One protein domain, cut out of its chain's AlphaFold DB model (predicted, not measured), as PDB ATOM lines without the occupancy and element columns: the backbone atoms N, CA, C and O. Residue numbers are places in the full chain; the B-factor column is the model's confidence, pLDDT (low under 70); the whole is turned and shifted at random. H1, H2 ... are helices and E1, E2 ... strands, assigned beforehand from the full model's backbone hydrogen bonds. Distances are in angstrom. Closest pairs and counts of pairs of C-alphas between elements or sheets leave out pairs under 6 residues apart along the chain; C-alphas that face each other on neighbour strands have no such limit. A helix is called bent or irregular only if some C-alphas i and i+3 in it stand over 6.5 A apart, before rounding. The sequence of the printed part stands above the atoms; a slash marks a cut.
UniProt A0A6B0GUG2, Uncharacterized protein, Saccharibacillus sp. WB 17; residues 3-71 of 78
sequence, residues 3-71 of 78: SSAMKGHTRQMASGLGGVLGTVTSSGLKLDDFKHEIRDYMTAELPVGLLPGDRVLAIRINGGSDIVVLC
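What this domain is: This is residues 3 to 71 of the 78 residues of an uncharacterized protein of Saccharibacillus sp. WB 17 (UniProt A0A6B0GUG2). What shape do these atoms make? A four-stranded antiparallel sheet, in the order E2, E1, E3, E4, is curled like part of a barrel, with the single helix H1 set over E1 by its later residues. The long stretch of residues 32 to 54 wraps round the open side between E2 and E4, and its residues 42 to 43 pair with residues 68 to 69 of E4. What is it made of? The 69 printed residues have one named helix and four named strands, in the order H1, E1, E2, E3, E4; the class is mixed, helices and strands, with under half of the residues, 32, in named elements. How large is it? It is compact, with a radius of gyration of the C-alphas of 11.6 A and spans of 30 by 27 by 26 A.

Where its parts are: Where does the first element begin? H1, residues 5 to 14, begins with C-alpha 5 at (-15.932, 5.942, -26.030) and is 15.0 A long. It is neither bent nor irregular, but only just: C-alphas 7 and 10 are 6.0 A apart. Where are the strands? E1 is residues 19 to 24, 15.3 A long, from C-alpha 19 at (-33.872, 0.527, -26.655), and E2 is residues 29 to 31, 6.4 A. E3, residues 55 to 61, is 19.2 A long; E4, residues 66 to 71, is 15.9 A long and ends with C-alpha 71 at (-32.159, 2.352, -16.107).

How they stand to each other: How do the strands pair? E1 and E2 are an antiparallel hairpin, with N 23 and O 30 2.9 A apart, within hydrogen-bond range. Inner strands E1 and E3 are antiparallel, with N 20 and O 58 at 2.8 A; E3 and E4 form a second antiparallel hairpin, with N 59 and O 68 at 2.9 A. Which strands stay apart? The edge strands E2 and E4 are apart, and the sheet is strongly twisted. Where is H1? It is on the sheet, in two layers, a helix on one face of a sheet, at a height over the sheet of 6.5 A; its closest C-alphas to E1 are those of Ala 14 and Val 20, 6.2 A apart. It is only just over E1, with 3 of its 10 C-alphas falling on it, and runs slantwise to the strands, at 44 degrees to E1 on the local plane. In H1, 4 of 6 O i to N i+4 pairs are within hydrogen-bond range.

The domain as a whole: How far does it reach? The two C-alphas farthest apart, those of Ser 3 and Asn 62, are 33.0 A apart. Is anything missing, and which link is long? The printed part, residues 3 to 71, has no cut; the link from E2 to E3, 23 residues, is long. Where is the model unsure? Residues 3 to 17 and 47 to 48 are under 70 in pLDDT, and the mean of the printed part is 79.1.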
ATOM      1  N   SER A   3     -15.134  10.916 -22.657       42.38
ATOM      2  CA  SER A   3     -16.608  10.828 -22.696       42.38
ATOM      3  C   SER A   3     -17.186  10.267 -24.010       42.38
ATOM      4  O   SER A   3     -18.383  10.007 -24.098       42.38
ATOM      5  N   SER A   4     -16.364  10.097 -25.054       40.34
ATOM      6  CA  SER A   4     -16.831   9.677 -26.388       40.34
ATOM      7  C   SER A   4     -16.876   8.152 -26.572       40.34
ATOM      8  O   SER A   4     -17.694   7.648 -27.338       40.34
ATOM      9  N   ALA A   5     -16.054   7.392 -25.838       42.31
ATOM     10  CA  ALA A   5     -15.932   5.942 -26.030       42.31
ATOM     11  C   ALA A   5     -17.191   5.163 -25.590       42.31
ATOM     12  O   ALA A   5     -17.554   4.161 -26.204       42.31
ATOM     13  N   MET A   6     -17.926   5.671 -24.595       48.28
ATOM     14  CA  MET A   6     -19.176   5.060 -24.113       48.28
ATOM     15  C   MET A   6     -20.381   5.359 -25.013       48.28
ATOM     16  O   MET A   6     -21.293   4.541 -25.116       48.28
ATOM     17  N   LYS A   7     -20.376   6.494 -25.733       48.06
ATOM     18  CA  LYS A   7     -21.443   6.850 -26.687       48.06
ATOM     19  C   LYS A   7     -21.608   5.803 -27.795       48.06
ATOM     20  O   LYS A   7     -22.724   5.596 -28.263       48.06
ATOM     21  N   GLY A   8     -20.514   5.157 -28.208       49.06
ATOM     22  CA  GLY A   8     -20.524   4.126 -29.247       49.06
ATOM     23  C   GLY A   8     -21.015   2.763 -28.751       49.06
ATOM     24  O   GLY A   8     -21.901   2.173 -29.362       49.06
ATOM     25  N   HIS A   9     -20.488   2.283 -27.619       51.09
ATOM     26  CA  HIS A   9     -20.771   0.927 -27.130       51.09
ATOM     27  C   HIS A   9     -22.182   0.756 -26.542       51.09
ATOM     28  O   HIS A   9     -22.843  -0.239 -26.835       51.09
ATOM     29  N   THR A  10     -22.707   1.732 -25.788       55.75
ATOM     30  CA  THR A  10     -24.064   1.622 -25.218       55.75
ATOM     31  C   THR A  10     -25.140   1.644 -26.306       55.75
ATOM     32  O   THR A  10     -26.129   0.924 -26.213       55.75
ATOM     33  N   ARG A  11     -24.939   2.417 -27.383       56.00
ATOM     34  CA  ARG A  11     -25.879   2.486 -28.516       56.00
ATOM     35  C   ARG A  11     -25.984   1.145 -29.250       56.00
ATOM     36  O   ARG A  11     -27.071   0.758 -29.663       56.00
ATOM     37  N   GLN A  12     -24.862   0.436 -29.364       56.03
ATOM     38  CA  GLN A  12     -24.770  -0.861 -30.036       56.03
ATOM     39  C   GLN A  12     -25.356  -2.008 -29.194       56.03
ATOM     40  O   GLN A  12     -25.903  -2.961 -29.743       56.03
ATOM     41  N   MET A  13     -25.326  -1.898 -27.862       53.78
ATOM     42  CA  MET A  13     -26.063  -2.819 -26.986       53.78
ATOM     43  C   MET A  13     -27.563  -2.501 -26.940       53.78
ATOM     44  O   MET A  13     -28.387  -3.412 -27.006       53.78
ATOM     45  N   ALA A  14     -27.934  -1.217 -26.926       58.81
ATOM     46  CA  ALA A  14     -29.331  -0.785 -26.976       58.81
ATOM     47  C   ALA A  14     -30.041  -1.241 -28.266       58.81
ATOM     48  O   ALA A  14     -31.211  -1.624 -28.212       58.81
ATOM     49  N   SER A  15     -29.331  -1.302 -29.404       58.19
ATOM     50  CA  SER A  15     -29.906  -1.777 -30.671       58.19
ATOM     51  C   SER A  15     -30.365  -3.239 -30.650       58.19
ATOM     52  O   SER A  15     -31.278  -3.579 -31.392       58.19
ATOM     53  N   GLY A  16     -29.790  -4.092 -29.793       62.66
ATOM     54  CA  GLY A  16     -30.238  -5.485 -29.634       62.66
ATOM     55  C   GLY A  16     -31.508  -5.638 -28.788       62.66
ATOM     56  O   GLY A  16     -32.194  -6.649 -28.891       62.66
ATOM     57  N   LEU A  17     -31.836  -4.627 -27.978       63.81
ATOM     58  CA  LEU A  17     -32.971  -4.619 -27.047       63.81
ATOM     59  C   LEU A  17     -34.138  -3.743 -27.538       63.81
ATOM     60  O   LEU A  17     -35.127  -3.585 -26.828       63.81
ATOM     61  N   GLY A  18     -34.014  -3.127 -28.721       74.88
ATOM     62  CA  GLY A  18     -34.972  -2.128 -29.210       74.88
ATOM     63  C   GLY A  18     -35.000  -0.839 -28.376       74.88
ATOM     64  O   GLY A  18     -35.943  -0.054 -28.477       74.88
ATOM     65  N   GLY A  19     -33.980  -0.626 -27.538       83.94
ATOM     66  CA  GLY A  19     -33.872   0.527 -26.655       83.94
ATOM     67  C   GLY A  19     -33.221   1.726 -27.333       83.94
ATOM     68  O   GLY A  19     -32.388   1.598 -28.231       83.94
ATOM     69  N   VAL A  20     -33.584   2.914 -26.862       88.69
ATOM     70  CA  VAL A  20     -33.031   4.191 -27.297       88.69
ATOM     71  C   VAL A  20     -32.432   4.896 -26.090       88.69
ATOM     72  O   VAL A  20     -33.001   4.902 -24.998       88.69
ATOM     73  N   LEU A  21     -31.268   5.506 -26.287       90.25
ATOM     74  CA  LEU A  21     -30.675   6.352 -25.266       90.25
ATOM     75  C   LEU A  21     -31.368   7.712 -25.221       90.25
ATOM     76  O   LEU A  21     -31.720   8.283 -26.253       90.25
ATOM     77  N   GLY A  22     -31.515   8.247 -24.019       91.38
ATOM     78  CA  GLY A  22     -32.051   9.578 -23.804       91.38
ATOM     79  C   GLY A  22     -31.347  10.316 -22.682       91.38
ATOM     80  O   GLY A  22     -30.509   9.761 -21.968       91.38
ATOM     81  N   THR A  23     -31.697  11.588 -22.549       92.88
ATOM     82  CA  THR A  23     -31.308  12.441 -21.429       92.88
ATOM     83  C   THR A  23     -32.561  12.906 -20.707       92.88
ATOM     84  O   THR A  23     -33.501  13.387 -21.344       92.88
ATOM     85  N   VAL A  24     -32.559  12.798 -19.385       92.12
ATOM     86  CA  VAL A  24     -33.560  13.431 -18.528       92.12
ATOM     87  C   VAL A  24     -33.259  14.922 -18.496       92.12
ATOM     88  O   VAL A  24     -32.138  15.337 -18.213       92.12
ATOM     89  N   THR A  25     -34.228  15.748 -18.846       92.44
ATOM     90  CA  THR A  25     -34.120  17.205 -18.789       92.44
ATOM     91  C   THR A  25     -34.808  17.704 -17.512       92.44
ATOM     92  O   THR A  25     -35.341  16.929 -16.720       92.44
ATOM     93  N   SER A  26     -34.854  19.020 -17.316       91.19
ATOM     94  CA  SER A  26     -35.674  19.631 -16.266       91.19
ATOM     95  C   SER A  26     -37.184  19.492 -16.490       91.19
ATOM     96  O   SER A  26     -37.951  19.766 -15.573       91.19
ATOM     97  N   SER A  27     -37.625  19.140 -17.699       92.19
ATOM     98  CA  SER A  27     -39.035  19.169 -18.109       92.19
ATOM     99  C   SER A  27     -39.568  17.847 -18.659       92.19
ATOM    100  O   SER A  27     -40.754  17.771 -18.980       92.19
ATOM    101  N   GLY A  28     -38.735  16.812 -18.771       91.56
ATOM    102  CA  GLY A  28     -39.125  15.556 -19.391       91.56
ATOM    103  C   GLY A  28     -37.942  14.689 -19.806       91.56
ATOM    104  O   GLY A  28     -36.840  14.770 -19.265       91.56
ATOM    105  N   LEU A  29     -38.185  13.834 -20.791       91.69
ATOM    106  CA  LEU A  29     -37.232  12.893 -21.352       91.69
ATOM    107  C   LEU A  29     -36.987  13.215 -22.826       91.69
ATOM    108  O   LEU A  29     -37.906  13.226 -23.649       91.69
ATOM    109  N   LYS A  30     -35.723  13.437 -23.183       94.06
ATOM    110  CA  LYS A  30     -35.299  13.657 -24.563       94.06
ATOM    111  C   LYS A  30     -34.583  12.421 -25.092       94.06
ATOM    112  O   LYS A  30     -33.434  12.180 -24.730       94.06
ATOM    113  N   LEU A  31     -35.245  11.656 -25.958       91.50
ATOM    114  CA  LEU A  31     -34.608  10.537 -26.658       91.50
ATOM    115  C   LEU A  31     -33.738  11.033 -27.817       91.50
ATOM    116  O   LEU A  31     -34.080  12.007 -28.492       91.50
ATOM    117  N   ASP A  32     -32.630  10.339 -28.062       90.19
ATOM    118  CA  ASP A  32     -31.656  10.706 -29.093       90.19
ATOM    119  C   ASP A  32     -32.228  10.598 -30.521       90.19
ATOM    120  O   ASP A  32     -31.775  11.311 -31.416       90.19
ATOM    121  N   ASP A  33     -33.201   9.710 -30.753       89.25
ATOM    122  CA  ASP A  33     -33.833   9.483 -32.063       89.25
ATOM    123  C   ASP A  33     -35.196  10.181 -32.219       89.25
ATOM    124  O   ASP A  33     -35.827  10.087 -33.274       89.25
ATOM    125  N   PHE A  34     -35.653  10.898 -31.190       88.69
ATOM    126  CA  PHE A  34     -36.978  11.504 -31.165       88.69
ATOM    127  C   PHE A  34     -36.880  13.023 -31.153       88.69
ATOM    128  O   PHE A  34     -36.140  13.616 -30.372       88.69
ATOM    129  N   LYS A  35     -37.635  13.697 -32.026       87.81
ATOM    130  CA  LYS A  35     -37.520  15.153 -32.210       87.81
ATOM    131  C   LYS A  35     -38.113  15.954 -31.054       87.81
ATOM    132  O   LYS A  35     -37.577  17.008 -30.713       87.81
ATOM    133  N   HIS A  36     -39.163  15.447 -30.428       90.25
ATOM    134  CA  HIS A  36     -39.837  16.133 -29.335       90.25
ATOM    135  C   HIS A  36     -39.361  15.610 -27.987       90.25
ATOM    136  O   HIS A  36     -38.733  14.561 -27.889       90.25
ATOM    137  N   GLU A  37     -39.583  16.404 -26.956       91.81
ATOM    138  CA  GLU A  37     -39.351  15.986 -25.585       91.81
ATOM    139  C   GLU A  37     -40.625  15.341 -25.051       91.81
ATOM    140  O   GLU A  37     -41.726  15.842 -25.291       91.81
ATOM    141  N   ILE A  38     -40.475  14.221 -24.356       92.06
ATOM    142  CA  ILE A  38     -41.583  13.468 -23.785       92.06
ATOM    143  C   ILE A  38     -41.758  13.910 -22.338       92.06
ATOM    144  O   ILE A  38     -40.857  13.739 -21.523       92.06
ATOM    145  N   ARG A  39     -42.908  14.496 -22.017       91.19
ATOM    146  CA  ARG A  39     -43.198  14.980 -20.658       91.19
ATOM    147  C   ARG A  39     -43.782  13.908 -19.751       91.19
ATOM    148  O   ARG A  39     -43.588  13.976 -18.546       91.19
ATOM    149  N   ASP A  40     -44.479  12.952 -20.346       88.19
ATOM    150  CA  ASP A  40     -45.134  11.860 -19.644       88.19
ATOM    151  C   ASP A  40     -44.423  10.556 -20.003       88.19
ATOM    152  O   ASP A  40     -44.454  10.111 -21.151       88.19
ATOM    153  N   TYR A  41     -43.671  10.015 -19.050       87.56
ATOM    154  CA  TYR A  41     -42.924   8.776 -19.211       87.56
ATOM    155  C   TYR A  41     -42.979   7.982 -17.915       87.56
ATOM    156  O   TYR A  41     -43.001   8.538 -16.815       87.56
ATOM    157  N   MET A  42     -42.959   6.662 -18.047       85.06
ATOM    158  CA  MET A  42     -42.945   5.770 -16.900       85.06
ATOM    159  C   MET A  42     -41.503   5.487 -16.493       85.06
ATOM    160  O   MET A  42     -40.617   5.321 -17.337       85.06
ATOM    161  N   THR A  43     -41.268   5.386 -15.192       84.38
ATOM    162  CA  THR A  43     -40.004   4.881 -14.654       84.38
ATOM    163  C   THR A  43     -40.254   3.493 -14.090       84.38
ATOM    164  O   THR A  43     -41.247   3.275 -13.396       84.38
ATOM    165  N   ALA A  44     -39.384   2.535 -14.411       78.50
ATOM    166  CA  ALA A  44     -39.280   1.345 -13.575       78.50
ATOM    167  C   ALA A  44     -38.833   1.782 -12.168       78.50
ATOM    168  O   ALA A  44     -38.232   2.850 -12.031       78.50
ATOM    169  N   GLU A  45     -39.118   0.996 -11.129       73.19
ATOM    170  CA  GLU A  45     -38.678   1.312  -9.764       73.19
ATOM    171  C   GLU A  45     -37.144   1.359  -9.701       73.19
ATOM    172  O   GLU A  45     -36.459   0.347  -9.557       73.19
ATOM    173  N   LEU A  46     -36.597   2.562  -9.869       72.25
ATOM    174  CA  LEU A  46     -35.172   2.827  -9.826       72.25
ATOM    175  C   LEU A  46     -34.798   3.196  -8.386       72.25
ATOM    176  O   LEU A  46     -35.390   4.124  -7.834       72.25
ATOM    177  N   PRO A  47     -33.798   2.531  -7.776       66.62
ATOM    178  CA  PRO A  47     -33.382   2.819  -6.399       66.62
ATOM    179  C   PRO A  47     -32.911   4.265  -6.194       66.62
ATOM    180  O   PRO A  47     -32.938   4.788  -5.083       66.62
ATOM    181  N   VAL A  48     -32.449   4.897  -7.273       69.69
ATOM    182  CA  VAL A  48     -31.985   6.279  -7.317       69.69
ATOM    183  C   VAL A  48     -32.890   7.027  -8.288       69.69
ATOM    184  O   VAL A  48     -33.039   6.615  -9.439       69.69
ATOM    185  N   GLY A  49     -33.505   8.113  -7.816       78.19
ATOM    186  CA  GLY A  49     -34.323   8.982  -8.659       78.19
ATOM    187  C   GLY A  49     -33.526   9.556  -9.831       78.19
ATOM    188  O   GLY A  49     -32.303   9.686  -9.772       78.19
ATOM    189  N   LEU A  50     -34.227   9.907 -10.905       86.88
ATOM    190  CA  LEU A  50     -33.618  10.513 -12.083       86.88
ATOM    191  C   LEU A  50     -33.472  12.022 -11.894       86.88
ATOM    192  O   LEU A  50     -34.426  12.702 -11.515       86.88
ATOM    193  N   LEU A  51     -32.288  12.547 -12.196       88.12
ATOM    194  CA  LEU A  51     -32.002  13.978 -12.149       88.12
ATOM    195  C   LEU A  51     -31.829  14.556 -13.560       88.12
ATOM    196  O   LEU A  51     -31.394  13.849 -14.474       88.12
ATOM    197  N   PRO A  52     -32.112  15.855 -13.759       89.75
ATOM    198  CA  PRO A  52     -31.772  16.534 -15.001       89.75
ATOM    199  C   PRO A  52     -30.284  16.375 -15.342       89.75
ATOM    200  O   PRO A  52     -29.412  16.642 -14.519       89.75
ATOM    201  N   GLY A  53     -30.001  15.957 -16.574       88.56
ATOM    202  CA  GLY A  53     -28.667  15.613 -17.066       88.56
ATOM    203  C   GLY A  53     -28.384  14.109 -17.089       88.56
ATOM    204  O   GLY A  53     -27.477  13.688 -17.812       88.56
ATOM    205  N   ASP A  54     -29.171  13.294 -16.384       89.44
ATOM    206  CA  ASP A  54     -28.971  11.848 -16.356       89.44
ATOM    207  C   ASP A  54     -29.203  11.224 -17.730       89.44
ATOM    208  O   ASP A  54     -30.202  11.480 -18.410       89.44
ATOM    209  N   ARG A  55     -28.266  10.366 -18.136       89.38
ATOM    210  CA  ARG A  55     -28.422   9.526 -19.319       89.38
ATOM    211  C   ARG A  55     -29.192   8.279 -18.942       89.38
ATOM    212  O   ARG A  55     -28.915   7.666 -17.917       89.38
ATOM    213  N   VAL A  56     -30.135   7.890 -19.784       89.69
ATOM    214  CA  VAL A  56     -31.016   6.755 -19.516       89.69
ATOM    215  C   VAL A  56     -31.173   5.875 -20.742       89.69
ATOM    216  O   VAL A  56     -31.058   6.342 -21.879       89.69
ATOM    217  N   LEU A  57     -31.446   4.597 -20.500       89.75
ATOM    218  CA  LEU A  57     -31.943   3.674 -21.511       89.75
ATOM    219  C   LEU A  57     -33.466   3.614 -21.403       89.75
ATOM    220  O   LEU A  57     -34.011   3.288 -20.346       89.75
ATOM    221  N   ALA A  58     -34.141   3.918 -22.505       89.31
ATOM    222  CA  ALA A  58     -35.590   3.900 -22.592       89.31
ATOM    223  C   ALA A  58     -36.055   2.954 -23.697       89.31
ATOM    224  O   ALA A  58     -35.399   2.814 -24.731       89.31
ATOM    225  N   ILE A  59     -37.209   2.326 -23.494       88.25
ATOM    226  CA  ILE A  59     -37.870   1.507 -24.507       88.25
ATOM    227  C   ILE A  59     -39.234   2.112 -24.806       88.25
ATOM    228  O   ILE A  59     -39.985   2.483 -23.905       88.25
ATOM    229  N   ARG A  60     -39.540   2.197 -26.098       86.69
ATOM    230  CA  ARG A  60     -40.882   2.485 -26.594       86.69
ATOM    231  C   ARG A  60     -41.705   1.204 -26.559       86.69
ATOM    232  O   ARG A  60     -41.313   0.219 -27.181       86.69
ATOM    233  N   ILE A  61     -42.842   1.229 -25.879       84.38
ATOM    234  CA  ILE A  61     -43.803   0.120 -25.840       84.38
ATOM    235  C   ILE A  61     -45.141   0.576 -26.435       84.38
ATOM    236  O   ILE A  61     -45.294   1.740 -26.808       84.38
ATOM    237  N   ASN A  62     -46.091  -0.348 -26.607       85.88
ATOM    238  CA  ASN A  62     -47.426  -0.050 -27.146       85.88
ATOM    239  C   ASN A  62     -47.385   0.737 -28.474       85.88
ATOM    240  O   ASN A  62     -48.041   1.760 -28.644       85.88
ATOM    241  N   GLY A  63     -46.536   0.298 -29.413       79.56
ATOM    242  CA  GLY A  63     -46.371   0.961 -30.716       79.56
ATOM    243  C   GLY A  63     -45.676   2.328 -30.658       79.56
ATOM    244  O   GLY A  63     -45.694   3.061 -31.642       79.56
ATOM    245  N   GLY A  64     -45.057   2.675 -29.527       77.38
ATOM    246  CA  GLY A  64     -44.396   3.960 -29.302       77.38
ATOM    247  C   GLY A  64     -45.279   5.022 -28.660       77.38
ATOM    248  O   GLY A  64     -44.813   6.148 -28.511       77.38
ATOM    249  N   SER A  65     -46.509   4.666 -28.271       83.31
ATOM    250  CA  SER A  65     -47.374   5.539 -27.471       83.31
ATOM    251  C   SER A  65     -46.809   5.757 -26.071       83.31
ATOM    252  O   SER A  65     -46.914   6.856 -25.537       83.31
ATOM    253  N   ASP A  66     -46.171   4.729 -25.511       86.44
ATOM    254  CA  ASP A  66     -45.644   4.761 -24.153       86.44
ATOM    255  C   ASP A  66     -44.136   4.554 -24.149       86.44
ATOM    256  O   ASP A  66     -43.560   3.860 -24.998       86.44
ATOM    257  N   ILE A  67     -43.487   5.161 -23.161       87.50
ATOM    258  CA  ILE A  67     -42.040   5.104 -22.989       87.50
ATOM    259  C   ILE A  67     -41.742   4.736 -21.546       87.50
ATOM    260  O   ILE A  67     -42.182   5.413 -20.616       87.50
ATOM    261  N   VAL A  68     -40.962   3.669 -21.380       88.81
ATOM    262  CA  VAL A  68     -40.491   3.198 -20.079       88.81
ATOM    263  C   VAL A  68     -38.994   3.429 -19.986       88.81
ATOM    264  O   VAL A  68     -38.222   2.954 -20.823       88.81
ATOM    265  N   VAL A  69     -38.577   4.146 -18.947       88.31
ATOM    266  CA  VAL A  69     -37.173   4.265 -18.566       88.31
ATOM    267  C   VAL A  69     -36.794   3.052 -17.723       88.31
ATOM    268  O   VAL A  69     -37.336   2.852 -16.637       88.31
ATOM    269  N   LEU A  70     -35.860   2.248 -18.237       84.38
ATOM    270  CA  LEU A  70     -35.411   1.016 -17.587       84.38
ATOM    271  C   LEU A  70     -34.300   1.259 -16.576       84.38
ATOM    272  O   LEU A  70     -34.291   0.646 -15.516       84.38
ATOM    273  N   CYS A  71     -33.327   2.096 -16.936       82.56
ATOM    274  CA  CYS A  71     -32.159   2.352 -16.107       82.56
ATOM    275  C   CYS A  71     -31.473   3.673 -16.448       82.56
ATOM    276  O   CYS A  71     -31.531   4.167 -17.580       82.56
TER     277      CYS A  71